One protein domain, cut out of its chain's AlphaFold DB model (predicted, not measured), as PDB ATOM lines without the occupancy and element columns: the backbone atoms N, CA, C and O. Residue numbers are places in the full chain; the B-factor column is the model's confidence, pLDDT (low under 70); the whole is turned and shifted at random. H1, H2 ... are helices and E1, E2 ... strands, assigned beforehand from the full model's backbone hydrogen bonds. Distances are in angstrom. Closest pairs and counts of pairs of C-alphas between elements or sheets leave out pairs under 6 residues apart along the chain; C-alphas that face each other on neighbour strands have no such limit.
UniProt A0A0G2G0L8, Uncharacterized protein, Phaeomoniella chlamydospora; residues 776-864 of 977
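Overview. This is residues 776 to 864 of the 977 residues of an uncharacterized protein of Phaeomoniella chlamydospora (UniProt A0A0G2G0L8). One long helix, H1, is the core; two short parallel strands, E1 and E2, lie side by side along the first half of it, running the other way, and H3 crosses the last part of H1 on a different side. From E2 the printed part swings out in a wide loop, of which residues 830 to 837 stick out free, and comes back through the small helix H2 near the first turns of H1. The printed part has 89 residues, with two named strands and three named helices in the order E1, H1, E2, H2, H3; it is mostly helix, and the sheet, in the order E1 and E2, is parallel. The whole is only just compact, close to loose, with a radius of gyration of the C-alphas of 14.2 A, and the C-alphas span 44 by 32 by 22 A.

Arrangement. Before the first strand, residues 776 to 777 pair with residues 811 to 812 in a short parallel pairing. E1, residues 780 to 783, and E2, residues 824 to 827, are parallel neighbours, with 30 degrees between their directions. C-alphas 780 and 824 face each other at 4.9 A, and so do C-alphas 783 and 827, at 4.9 A. N 825 and O 780 are within hydrogen-bond range at 2.9 A, and N 782 and O 825 at 3.1 A. H1, residues 786 to 805, follows E1 over a tight link of 2 residues. E1, H1 and E2 make a strand-helix-strand unit, two parallel neighbour strands with a helix between them along the chain, and its crossover is right-handed. The closest C-alphas of E1 and H1 are those of Cys 782 and Val 789, 6.5 A apart; those of H1 and E2 are Val 789 and Thr 826, 7.9 A apart. H2, residues 837 to 843, is close to H1 but not clearly touching it: the closest C-alphas are those of Ile 788 and Cys 842, 6.8 A apart. The lines of H1 and H2 are only just about perpendicular, at 70.3 degrees. H3, residues 850 to 862, touches H1, which meets it with residues 798 to 803 alone. The closest C-alphas are those of Tyr 803 and Ala 857, 5.3 A apart, and the lines are about perpendicular at 75 degrees. H3 is apart from H2, from E1 and from E2, and H2 is apart from E1. In H1, H2 and H3 every O i to N i+4 pair is within hydrogen-bond range.

Along the chain. E1 begins with C-alpha 780 at (-12.313, 44.057, 30.888) and measures 10.1 A from first to last C-alpha. H1, residues 786 to 805, runs 28.6 A from C-alpha 786 at (-12.992, 55.803, 38.423) to C-alpha 805 at (-31.553, 36.127, 29.188). E2, residues 824 to 827, measures 9.9 A, and H2, residues 837 to 843, measures 9.7 A. H3, residues 850 to 862, measures 18.3 A and ends with C-alpha 862 at (-20.273, 33.507, 17.258).

Size, cuts and confidence. The two C-alphas farthest apart are those of Ser 807 and Ser 832, at 44.4 A, while those of Val 776 and Cys 864, the first and last printed, are 8.1 A apart. Without residues 830 to 837, which stand free, the body spans 36 by 31 by 18 A. The printed part has no cut. The link from H1 to E2, with 18 residues, is long; those from E2 to H2 and from H2 to H3, with 9 and 6 residues, are short. The mean pLDDT of the printed part is 75.7, and confidence is low, under 70, at residues 814 to 823 and 829 to 847; H2 has a mean of 53.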
ATOM      1  N   VAL A 776     -18.849  31.901  28.866       88.75
ATOM      2  CA  VAL A 776     -17.872  32.934  28.497       88.75
ATOM      3  C   VAL A 776     -17.317  33.610  29.744       88.75
ATOM      4  O   VAL A 776     -18.011  34.361  30.428       88.75
ATOM      5  N   LEU A 777     -16.024  33.389  29.990       87.62
ATOM      6  CA  LEU A 777     -15.239  34.157  30.953       87.62
ATOM      7  C   LEU A 777     -14.666  35.397  30.262       87.62
ATOM      8  O   LEU A 777     -13.932  35.291  29.279       87.62
ATOM      9  N   SER A 778     -15.006  36.569  30.784       85.00
ATOM     10  CA  SER A 778     -14.663  37.869  30.208       85.00
ATOM     11  C   SER A 778     -13.643  38.628  31.063       85.00
ATOM     12  O   SER A 778     -13.630  38.518  32.286       85.00
ATOM     13  N   LEU A 779     -12.773  39.408  30.415       85.19
ATOM     14  CA  LEU A 779     -11.784  40.267  31.072       85.19
ATOM     15  C   LEU A 779     -11.886  41.677  30.483       85.19
ATOM     16  O   LEU A 779     -11.705  41.858  29.278       85.19
ATOM     17  N   CYS A 780     -12.163  42.673  31.320       84.00
ATOM     18  CA  CYS A 780     -12.313  44.057  30.888       84.00
ATOM     19  C   CYS A 780     -11.012  44.838  31.114       84.00
ATOM     20  O   CYS A 780     -10.537  44.956  32.245       84.00
ATOM     21  N   LEU A 781     -10.450  45.404  30.042       83.25
ATOM     22  CA  LEU A 781      -9.285  46.292  30.099       83.25
ATOM     23  C   LEU A 781      -9.761  47.746  30.015       83.25
ATOM     24  O   LEU A 781     -10.338  48.143  29.005       83.25
ATOM     25  N   CYS A 782      -9.513  48.544  31.051       79.94
ATOM     26  CA  CYS A 782      -9.960  49.938  31.125       79.94
ATOM     27  C   CYS A 782      -8.826  50.875  31.581       79.94
ATOM     28  O   CYS A 782      -7.936  50.457  32.324       79.94
ATOM     29  N   PRO A 783      -8.808  52.150  31.151       82.69
ATOM     30  CA  PRO A 783      -7.867  53.124  31.696       82.69
ATOM     31  C   PRO A 783      -8.153  53.371  33.187       82.69
ATOM     32  O   PRO A 783      -9.291  53.253  33.641       82.69
ATOM     33  N   GLU A 784      -7.127  53.739  33.956       78.44
ATOM     34  CA  GLU A 784      -7.232  54.058  35.387       78.44
ATOM     35  C   GLU A 784      -7.987  55.389  35.614       78.44
ATOM     36  O   GLU A 784      -7.402  56.445  35.842       78.44
ATOM     37  N   ASN A 785      -9.317  55.332  35.514       78.38
ATOM     38  CA  ASN A 785     -10.247  56.425  35.786       78.38
ATOM     39  C   ASN A 785     -11.538  55.854  36.393       78.38
ATOM     40  O   ASN A 785     -12.209  55.035  35.766       78.38
ATOM     41  N   GLU A 786     -11.883  56.304  37.598       79.06
ATOM     42  CA  GLU A 786     -12.992  55.803  38.423       79.06
ATOM     43  C   GLU A 786     -14.334  55.760  37.672       79.06
ATOM     44  O   GLU A 786     -15.003  54.728  37.674       79.06
ATOM     45  N   SER A 787     -14.683  56.817  36.931       76.31
ATOM     46  CA  SER A 787     -15.948  56.866  36.181       76.31
ATOM     47  C   SER A 787     -15.982  55.919  34.979       76.31
ATOM     48  O   SER A 787     -17.041  55.396  34.637       76.31
ATOM     49  N   ILE A 788     -14.831  55.657  34.351       77.88
ATOM     50  CA  ILE A 788     -14.731  54.701  33.240       77.88
ATOM     51  C   ILE A 788     -14.825  53.273  33.789       77.88
ATOM     52  O   ILE A 788     -15.523  52.455  33.203       77.88
ATOM     53  N   VAL A 789     -14.212  52.993  34.946       81.12
ATOM     54  CA  VAL A 789     -14.345  51.704  35.646       81.12
ATOM     55  C   VAL A 789     -15.805  51.428  36.027       81.12
ATOM     56  O   VAL A 789     -16.302  50.344  35.726       81.12
ATOM     57  N   GLU A 790     -16.519  52.395  36.613       82.38
ATOM     58  CA  GLU A 790     -17.943  52.253  36.965       82.38
ATOM     59  C   GLU A 790     -18.823  52.011  35.722       82.38
ATOM     60  O   GLU A 790     -19.631  51.076  35.693       82.38
ATOM     61  N   CYS A 791     -18.621  52.787  34.649       82.12
ATOM     62  CA  CYS A 791     -19.336  52.585  33.386       82.12
ATOM     63  C   CYS A 791     -19.040  51.209  32.769       82.12
ATOM     64  O   CYS A 791     -19.964  50.531  32.314       82.12
ATOM     65  N   SER A 792     -17.781  50.754  32.793       83.62
ATOM     66  CA  SER A 792     -17.394  49.415  32.335       83.62
ATOM     67  C   SER A 792     -18.031  48.306  33.178       83.62
ATOM     68  O   SER A 792     -18.505  47.322  32.616       83.62
ATOM     69  N   GLN A 793     -18.107  48.454  34.503       83.62
ATOM     70  CA  GLN A 793     -18.779  47.489  35.383       83.62
ATOM     71  C   GLN A 793     -20.280  47.387  35.078       83.62
ATOM     72  O   GLN A 793     -20.808  46.281  34.936       83.62
ATOM     73  N   SER A 794     -20.954  48.527  34.893       85.94
ATOM     74  CA  SER A 794     -22.365  48.572  34.491       85.94
ATOM     75  C   SER A 794     -22.594  47.916  33.122       85.94
ATOM     76  O   SER A 794     -23.481  47.073  32.978       85.94
ATOM     77  N   PHE A 795     -21.746  48.221  32.134       87.75
ATOM     78  CA  PHE A 795     -21.796  47.632  30.793       87.75
ATOM     79  C   PHE A 795     -21.600  46.108  30.805       87.75
ATOM     80  O   PHE A 795     -22.399  45.382  30.215       87.75
ATOM     81  N   MET A 796     -20.582  45.606  31.513       87.94
ATOM     82  CA  MET A 796     -20.315  44.164  31.618       87.94
ATOM     83  C   MET A 796     -21.444  43.421  32.346       87.94
ATOM     84  O   MET A 796     -21.783  42.298  31.970       87.94
ATOM     85  N   SER A 797     -22.074  44.052  33.342       88.12
ATOM     86  CA  SER A 797     -23.260  43.514  34.022       88.12
ATOM     87  C   SER A 797     -24.468  43.414  33.077       88.12
ATOM     88  O   SER A 797     -25.099  42.360  32.982       88.12
ATOM     89  N   GLN A 798     -24.739  44.465  32.295       90.38
ATOM     90  CA  GLN A 798     -25.825  44.482  31.304       90.38
ATOM     91  C   GLN A 798     -25.607  43.453  30.183       90.38
ATOM     92  O   GLN A 798     -26.530  42.705  29.856       90.38
ATOM     93  N   LEU A 799     -24.382  43.338  29.655       90.69
ATOM     94  CA  LEU A 799     -24.025  42.308  28.674       90.69
ATOM     95  C   LEU A 799     -24.218  40.895  29.246       90.69
ATOM     96  O   LEU A 799     -24.812  40.049  28.579       90.69
ATOM     97  N   SER A 800     -23.796  40.659  30.494       90.88
ATOM     98  CA  SER A 800     -24.004  39.375  31.181       90.88
ATOM     99  C   SER A 800     -25.491  39.029  31.292       90.88
ATOM    100  O   SER A 800     -25.889  37.906  30.979       90.88
ATOM    101  N   HIS A 801     -26.326  40.000  31.674       92.12
ATOM    102  CA  HIS A 801     -27.769  39.811  31.804       92.12
ATOM    103  C   HIS A 801     -28.438  39.475  30.462       92.12
ATOM    104  O   HIS A 801     -29.214  38.524  30.393       92.12
ATOM    105  N   VAL A 802     -28.101  40.190  29.381       91.81
ATOM    106  CA  VAL A 802     -28.671  39.934  28.045       91.81
ATOM    107  C   VAL A 802     -28.185  38.599  27.465       91.81
ATOM    108  O   VAL A 802     -28.986  37.868  26.885       91.81
ATOM    109  N   TYR A 803     -26.918  38.226  27.671       92.62
ATOM    110  CA  TYR A 803     -26.367  36.939  27.220       92.62
ATOM    111  C   TYR A 803     -27.067  35.743  27.891       92.62
ATOM    112  O   TYR A 803     -27.479  34.789  27.221       92.62
ATOM    113  N   GLN A 804     -27.271  35.828  29.211       91.81
ATOM    114  CA  GLN A 804     -27.990  34.820  29.996       91.81
ATOM    115  C   GLN A 804     -29.498  34.808  29.673       91.81
ATOM    116  O   GLN A 804     -30.074  33.736  29.483       91.81
ATOM    117  N   GLY A 805     -30.133  35.979  29.538       90.56
ATOM    118  CA  GLY A 805     -31.553  36.127  29.188       90.56
ATOM    119  C   GLY A 805     -31.890  35.570  27.802       90.56
ATOM    120  O   GLY A 805     -32.834  34.794  27.651       90.56
ATOM    121  N   CYS A 806     -31.033  35.830  26.812       90.50
ATOM    122  CA  CYS A 806     -31.102  35.214  25.483       90.50
ATOM    123  C   CYS A 806     -30.689  33.728  25.472       90.50
ATOM    124  O   CYS A 806     -30.620  33.118  24.405       90.50
ATOM    125  N   SER A 807     -30.429  33.135  26.644       90.62
ATOM    126  CA  SER A 807     -30.086  31.726  26.840       90.62
ATOM    127  C   SER A 807     -28.890  31.244  26.008       90.62
ATOM    128  O   SER A 807     -28.828  30.065  25.654       90.62
ATOM    129  N   LEU A 808     -27.928  32.131  25.733       90.56
ATOM    130  CA  LEU A 808     -26.711  31.808  24.980       90.56
ATOM    131  C   LEU A 808     -25.718  30.988  25.821       90.56
ATOM    132  O   LEU A 808     -25.046  30.116  25.279       90.56
ATOM    133  N   GLY A 809     -25.700  31.200  27.141       90.06
ATOM    134  CA  GLY A 809     -24.895  30.477  28.134       90.06
ATOM    135  C   GLY A 809     -24.675  31.323  29.389       90.06
ATOM    136  O   GLY A 809     -25.361  32.331  29.581       90.06
ATOM    137  N   GLU A 810     -23.733  30.933  30.243       90.31
ATOM    138  CA  GLU A 810     -23.267  31.761  31.354       90.31
ATOM    139  C   GLU A 810     -22.168  32.722  30.882       90.31
ATOM    140  O   GLU A 810     -21.082  32.302  30.497       90.31
ATOM    141  N   HIS A 811     -22.429  34.029  30.938       91.62
ATOM    142  CA  HIS A 811     -21.394  35.056  30.804       91.62
ATOM    143  C   HIS A 811     -21.055  35.617  32.186       91.62
ATOM    144  O   HIS A 811     -21.960  36.055  32.905       91.62
ATOM    145  N   SER A 812     -19.770  35.627  32.546       84.38
ATOM    146  CA  SER A 812     -19.271  36.183  33.807       84.38
ATOM    147  C   SER A 812     -17.873  36.801  33.646       84.38
ATOM    148  O   SER A 812     -17.224  36.668  32.606       84.38
ATOM    149  N   ALA A 813     -17.421  37.543  34.660       71.75
ATOM    150  CA  ALA A 813     -16.130  38.243  34.664       71.75
ATOM    151  C   ALA A 813     -15.143  37.695  35.715       71.75
ATOM    152  O   ALA A 813     -14.079  38.272  35.922       71.75
ATOM    153  N   ASP A 814     -15.469  36.600  36.411       66.62
ATOM    154  CA  ASP A 814     -14.661  36.109  37.536       66.62
ATOM    155  C   ASP A 814     -13.425  35.325  37.056       66.62
ATOM    156  O   ASP A 814     -13.382  34.094  37.025       66.62
ATOM    157  N   VAL A 815     -12.416  36.069  36.597       64.06
ATOM    158  CA  VAL A 815     -11.152  35.540  36.080       64.06
ATOM    159  C   VAL A 815     -10.099  35.540  37.202       64.06
ATOM    160  O   VAL A 815      -9.615  36.613  37.567       64.06
ATOM    161  N   PRO A 816      -9.657  34.372  37.720       55.56
ATOM    162  CA  PRO A 816      -8.773  34.270  38.891       55.56
ATOM    163  C   PRO A 816      -7.285  34.557  38.579       55.56
ATOM    164  O   PRO A 816      -6.378  33.819  38.974       55.56
ATOM    165  N   ILE A 817      -7.009  35.649  37.862       59.94
ATOM    166  CA  ILE A 817      -5.662  36.167  37.598       59.94
ATOM    167  C   ILE A 817      -5.315  37.193  38.681       59.94
ATOM    168  O   ILE A 817      -6.035  38.163  38.879       59.94
ATOM    169  N   LYS A 818      -4.149  37.049  39.324       55.78
ATOM    170  CA  LYS A 818      -3.677  37.886  40.456       55.78
ATOM    171  C   LYS A 818      -3.439  39.385  40.153       55.78
ATOM    172  O   LYS A 818      -2.836  40.069  40.973       55.78
ATOM    173  N   LEU A 819      -3.835  39.864  38.974       53.88
ATOM    174  CA  LEU A 819      -3.779  41.265  38.537       53.88
ATOM    175  C   LEU A 819      -5.177  41.870  38.300       53.88
ATOM    176  O   LEU A 819      -5.262  43.072  38.073       53.88
ATOM    177  N   ALA A 820      -6.243  41.062  38.321       56.69
ATOM    178  CA  ALA A 820      -7.612  41.504  38.099       56.69
ATOM    179  C   ALA A 820      -8.431  41.281  39.374       56.69
ATOM    180  O   ALA A 820      -8.669  40.141  39.769       56.69
ATOM    181  N   GLU A 821      -8.890  42.358  40.008       56.38
ATOM    182  CA  GLU A 821      -9.961  42.250  40.997       56.38
ATOM    183  C   GLU A 821     -11.293  42.236  40.230       56.38
ATOM    184  O   GLU A 821     -11.599  43.151  39.464       56.38
ATOM    185  N   ASN A 822     -12.068  41.160  40.395       61.66
ATOM    186  CA  ASN A 822     -13.403  40.974  39.806       61.66
ATOM    187  C   ASN A 822     -13.468  41.076  38.260       61.66
ATOM    188  O   ASN A 822     -14.487  41.498  37.717       61.66
ATOM    189  N   GLY A 823     -12.386  40.730  37.550       67.88
ATOM    190  CA  GLY A 823     -12.345  40.716  36.076       67.88
ATOM    191  C   GLY A 823     -11.953  42.026  35.391       67.88
ATOM    192  O   GLY A 823     -11.903  42.075  34.160       67.88
ATOM    193  N   PHE A 824     -11.648  43.077  36.155       77.25
ATOM    194  CA  PHE A 824     -11.223  44.370  35.619       77.25
ATOM    195  C   PHE A 824      -9.714  44.553  35.793       77.25
ATOM    196  O   PHE A 824      -9.164  44.286  36.861       77.25
ATOM    197  N   VAL A 825      -9.046  45.028  34.742       80.06
ATOM    198  CA  VAL A 825      -7.626  45.403  34.768       80.06
ATOM    199  C   VAL A 825      -7.509  46.863  34.361       80.06
ATOM    200  O   VAL A 825      -7.713  47.215  33.195       80.06
ATOM    201  N   THR A 826      -7.161  47.712  35.327       79.50
ATOM    202  CA  THR A 826      -6.873  49.125  35.089       79.50
ATOM    203  C   THR A 826      -5.456  49.313  34.550       79.50
ATOM    204  O   THR A 826      -4.506  48.679  35.017       79.50
ATOM    205  N   PHE A 827      -5.282  50.208  33.575       80.06
ATOM    206  CA  PHE A 827      -3.962  50.586  33.059       80.06
ATOM    207  C   PHE A 827      -3.720  52.098  33.114       80.06
ATOM    208  O   PHE A 827      -4.612  52.910  32.870       80.06
ATOM    209  N   LYS A 828      -2.474  52.480  33.413       72.69
ATOM    210  CA  LYS A 828      -2.032  53.879  33.407       72.69
ATOM    211  C   LYS A 828      -1.832  54.362  31.978       72.69
ATOM    212  O   LYS A 828      -1.214  53.667  31.174       72.69
ATOM    213  N   TYR A 829      -2.351  55.551  31.682       67.44
ATOM    214  CA  TYR A 829      -2.242  56.174  30.370       67.44
ATOM    215  C   TYR A 829      -1.358  57.424  30.425       67.44
ATOM    216  O   TYR A 829      -1.731  58.435  31.020       67.44
ATOM    217  N   ASP A 830      -0.190  57.364  29.781       57.06
ATOM    218  CA  ASP A 830       0.706  58.513  29.652       57.06
ATOM    219  C   ASP A 830       0.189  59.458  28.556       57.06
ATOM    220  O   ASP A 830       0.418  59.240  27.366       57.06
ATOM    221  N   ALA A 831      -0.467  60.548  28.966       54.78
ATOM    222  CA  ALA A 831      -1.128  61.546  28.108       54.78
ATOM    223  C   ALA A 831      -0.183  62.417  27.236       54.78
ATOM    224  O   ALA A 831      -0.469  63.577  26.950       54.78
ATOM    225  N   SER A 832       0.961  61.870  26.819       52.56
ATOM    226  CA  SER A 832       1.952  62.498  25.933       52.56
ATOM    227  C   SER A 832       1.764  62.150  24.449       52.56
ATOM    228  O   SER A 832       2.450  62.717  23.601       52.56
ATOM    229  N   SER A 833       0.852  61.223  24.130       50.56
ATOM    230  CA  SER A 833       0.525  60.783  22.766       50.56
ATOM    231  C   SER A 833      -0.945  61.054  22.425       50.56
ATOM    232  O   SER A 833      -1.802  61.097  23.307       50.56
ATOM    233  N   GLN A 834      -1.221  61.273  21.137       50.72
ATOM    234  CA  GLN A 834      -2.467  61.835  20.595       50.72
ATOM    235  C   GLN A 834      -3.712  60.955  20.845       50.72
ATOM    236  O   GLN A 834      -4.040  60.114  20.016       50.72
ATOM    237  N   THR A 835      -4.432  61.166  21.954       48.88
ATOM    238  CA  THR A 835      -5.762  60.561  22.192       48.88
ATOM    239  C   THR A 835      -6.693  61.481  22.999       48.88
ATOM    240  O   THR A 835      -7.003  61.212  24.163       48.88
ATOM    241  N   THR A 836      -7.186  62.558  22.391       50.06
ATOM    242  CA  THR A 836      -8.454  63.172  22.837       50.06
ATOM    243  C   THR A 836      -9.601  62.168  22.689       50.06
ATOM    244  O   THR A 836     -10.370  61.950  23.625       50.06
ATOM    245  N   ASP A 837      -9.599  61.445  21.566       55.28
ATOM    246  CA  ASP A 837     -10.623  60.502  21.121       55.28
ATOM    247  C   ASP A 837     -11.040  59.497  22.195       55.28
ATOM    248  O   ASP A 837     -12.226  59.344  22.452       55.28
ATOM    249  N   LEU A 838     -10.097  58.834  22.876       51.19
ATOM    250  CA  LEU A 838     -10.438  57.810  23.875       51.19
ATOM    251  C   LEU A 838     -11.216  58.381  25.067       51.19
ATOM    252  O   LEU A 838     -12.090  57.702  25.608       51.19
ATOM    253  N   LEU A 839     -10.928  59.619  25.476       52.53
ATOM    254  CA  LEU A 839     -11.632  60.253  26.588       52.53
ATOM    255  C   LEU A 839     -13.024  60.739  26.162       52.53
ATOM    256  O   LEU A 839     -13.948  60.704  26.973       52.53
ATOM    257  N   ASP A 840     -13.192  61.150  24.906       55.31
ATOM    258  CA  ASP A 840     -14.480  61.589  24.365       55.31
ATOM    259  C   ASP A 840     -15.377  60.411  23.946       55.31
ATOM    260  O   ASP A 840     -16.572  60.437  24.231       55.31
ATOM    261  N   VAL A 841     -14.810  59.309  23.443       54.06
ATOM    262  CA  VAL A 841     -15.491  58.008  23.284       54.06
ATOM    263  C   VAL A 841     -16.003  57.493  24.632       54.06
ATOM    264  O   VAL A 841     -17.145  57.050  24.722       54.06
ATOM    265  N   CYS A 842     -15.216  57.615  25.708       52.41
ATOM    266  CA  CYS A 842     -15.673  57.222  27.046       52.41
ATOM    267  C   CYS A 842     -16.760  58.152  27.621       52.41
ATOM    268  O   CYS A 842     -17.594  57.687  28.393       52.41
ATOM    269  N   LYS A 843     -16.813  59.437  27.233       50.91
ATOM    270  CA  LYS A 843     -17.959  60.324  27.538       50.91
ATOM    271  C   LYS A 843     -19.183  60.007  26.674       50.91
ATOM    272  O   LYS A 843     -20.307  60.235  27.108       50.91
ATOM    273  N   ALA A 844     -18.969  59.478  25.470       50.75
ATOM    274  CA  ALA A 844     -20.007  59.058  24.533       50.75
ATOM    275  C   ALA A 844     -20.603  57.669  24.846       50.75
ATOM    276  O   ALA A 844     -21.417  57.176  24.065       50.75
ATOM    277  N   LEU A 845     -20.267  57.063  25.997       52.84
ATOM    278  CA  LEU A 845     -20.929  55.876  26.559       52.84
ATOM    279  C   LEU A 845     -22.358  56.195  27.047       52.84
ATOM    280  O   LEU A 845     -22.709  56.035  28.215       52.84
ATOM    281  N   VAL A 846     -23.211  56.621  26.115       57.06
ATOM    282  CA  VAL A 846     -24.664  56.522  26.246       57.06
ATOM    283  C   VAL A 846     -25.004  55.037  26.355       57.06
ATOM    284  O   VAL A 846     -24.599  54.262  25.492       57.06
ATOM    285  N   THR A 847     -25.747  54.640  27.392       63.72
ATOM    286  CA  THR A 847     -26.192  53.251  27.582       63.72
ATOM    287  C   THR A 847     -26.856  52.730  26.300       63.72
ATOM    288  O   THR A 847     -27.904  53.266  25.920       63.72
ATOM    289  N   PRO A 848     -26.277  51.731  25.605       73.25
ATOM    290  CA  PRO A 848     -26.818  51.291  24.330       73.25
ATOM    291  C   PRO A 848     -28.160  50.569  24.532       73.25
ATOM    292  O   PRO A 848     -28.407  49.987  25.592       73.25
ATOM    293  N   PRO A 849     -29.067  50.607  23.541       79.00
ATOM    294  CA  PRO A 849     -30.364  49.954  23.660       79.00
ATOM    295  C   PRO A 849     -30.205  48.427  23.728       79.00
ATOM    296  O   PRO A 849     -29.286  47.853  23.144       79.00
ATOM    297  N   GLN A 850     -31.153  47.748  24.381       81.25
ATOM    298  CA  GLN A 850     -31.151  46.286  24.578       81.25
ATOM    299  C   GLN A 850     -30.958  45.489  23.270       81.25
ATOM    300  O   GLN A 850     -30.311  44.445  23.275       81.25
ATOM    301  N   ALA A 851     -31.442  46.006  22.135       83.81
ATOM    302  CA  ALA A 851     -31.250  45.399  20.816       83.81
ATOM    303  C   ALA A 851     -29.775  45.352  20.357       83.81
ATOM    304  O   ALA A 851     -29.379  44.406  19.676       83.81
ATOM    305  N   ASP A 852     -28.953  46.331  20.743       87.44
ATOM    306  CA  ASP A 852     -27.525  46.357  20.409       87.44
ATOM    307  C   ASP A 852     -26.698  45.523  21.399       87.44
ATOM    308  O   ASP A 852     -25.763  44.840  20.979       87.44
ATOM    309  N   PHE A 853     -27.111  45.437  22.671       88.69
ATOM    310  CA  PHE A 853     -26.593  44.410  23.588       88.69
ATOM    311  C   PHE A 853     -26.898  42.986  23.096       88.69
ATOM    312  O   PHE A 853     -26.031  42.123  23.188       88.69
ATOM    313  N   PHE A 854     -28.084  42.728  22.531       89.19
ATOM    314  CA  PHE A 854     -28.423  41.426  21.943       89.19
ATOM    315  C   PHE A 854     -27.531  41.089  20.739       89.19
ATOM    316  O   PHE A 854     -26.987  39.988  20.660       89.19
ATOM    317  N   ARG A 855     -27.309  42.052  19.833       89.69
ATOM    318  CA  ARG A 855     -26.361  41.908  18.713       89.69
ATOM    319  C   ARG A 855     -24.941  41.611  19.200       89.69
ATOM    320  O   ARG A 855     -24.306  40.701  18.678       89.69
ATOM    321  N   LEU A 856     -24.468  42.329  20.221       90.12
ATOM    322  CA  LEU A 856     -23.158  42.093  20.826       90.12
ATOM    323  C   LEU A 856     -23.073  40.719  21.511       90.12
ATOM    324  O   LEU A 856     -22.053  40.048  21.396       90.12
ATOM    325  N   ALA A 857     -24.137  40.270  22.179       91.12
ATOM    326  CA  ALA A 857     -24.195  38.952  22.805       91.12
ATOM    327  C   ALA A 857     -24.111  37.815  21.765       91.12
ATOM    328  O   ALA A 857     -23.388  36.842  21.983       91.12
ATOM    329  N   LEU A 858     -24.773  37.965  20.610       89.62
ATOM    330  CA  LEU A 858     -24.619  37.048  19.473       89.62
ATOM    331  C   LEU A 858     -23.199  37.086  18.886       89.62
ATOM    332  O   LEU A 858     -22.627  36.031  18.646       89.62
ATOM    333  N   GLU A 859     -22.599  38.265  18.713       89.06
ATOM    334  CA  GLU A 859     -21.219  38.406  18.215       89.06
ATOM    335  C   GLU A 859     -20.188  37.771  19.170       89.06
ATOM    336  O   GLU A 859     -19.236  37.126  18.734       89.06
ATOM    337  N   VAL A 860     -20.388  37.897  20.488       88.81
ATOM    338  CA  VAL A 860     -19.575  37.206  21.505       88.81
ATOM    339  C   VAL A 860     -19.743  35.688  21.394       88.81
ATOM    340  O   VAL A 860     -18.746  34.972  21.426       88.81
ATOM    341  N   TYR A 861     -20.971  35.190  21.208       88.81
ATOM    342  CA  TYR A 861     -21.236  33.762  21.010       88.81
ATOM    343  C   TYR A 861     -20.608  33.216  19.714       88.81
ATOM    344  O   TYR A 861     -19.977  32.157  19.744       88.81
ATOM    345  N   ASP A 862     -20.756  33.921  18.587       86.38
ATOM    346  CA  ASP A 862     -20.273  33.507  17.258       86.38
ATOM    347  C   ASP A 862     -18.732  33.471  17.178       86.38
ATOM    348  O   ASP A 862     -18.180  32.747  16.347       86.38
ATOM    349  N   ARG A 863     -18.034  34.191  18.072       84.19
ATOM    350  CA  ARG A 863     -16.566  34.160  18.243       84.19
ATOM    351  C   ARG A 863     -16.056  33.031  19.144       84.19
ATOM    352  O   ARG A 863     -14.854  32.769  19.159       84.19
ATOM    353  N   CYS A 864     -16.922  32.372  19.913       82.44
ATOM    354  CA  CYS A 864     -16.519  31.216  20.710       82.44
ATOM    355  C   CYS A 864     -16.236  29.994  19.807       82.44
ATOM    356  O   CYS A 864     -16.904  29.819  18.783       82.44
TER     357      CYS A 864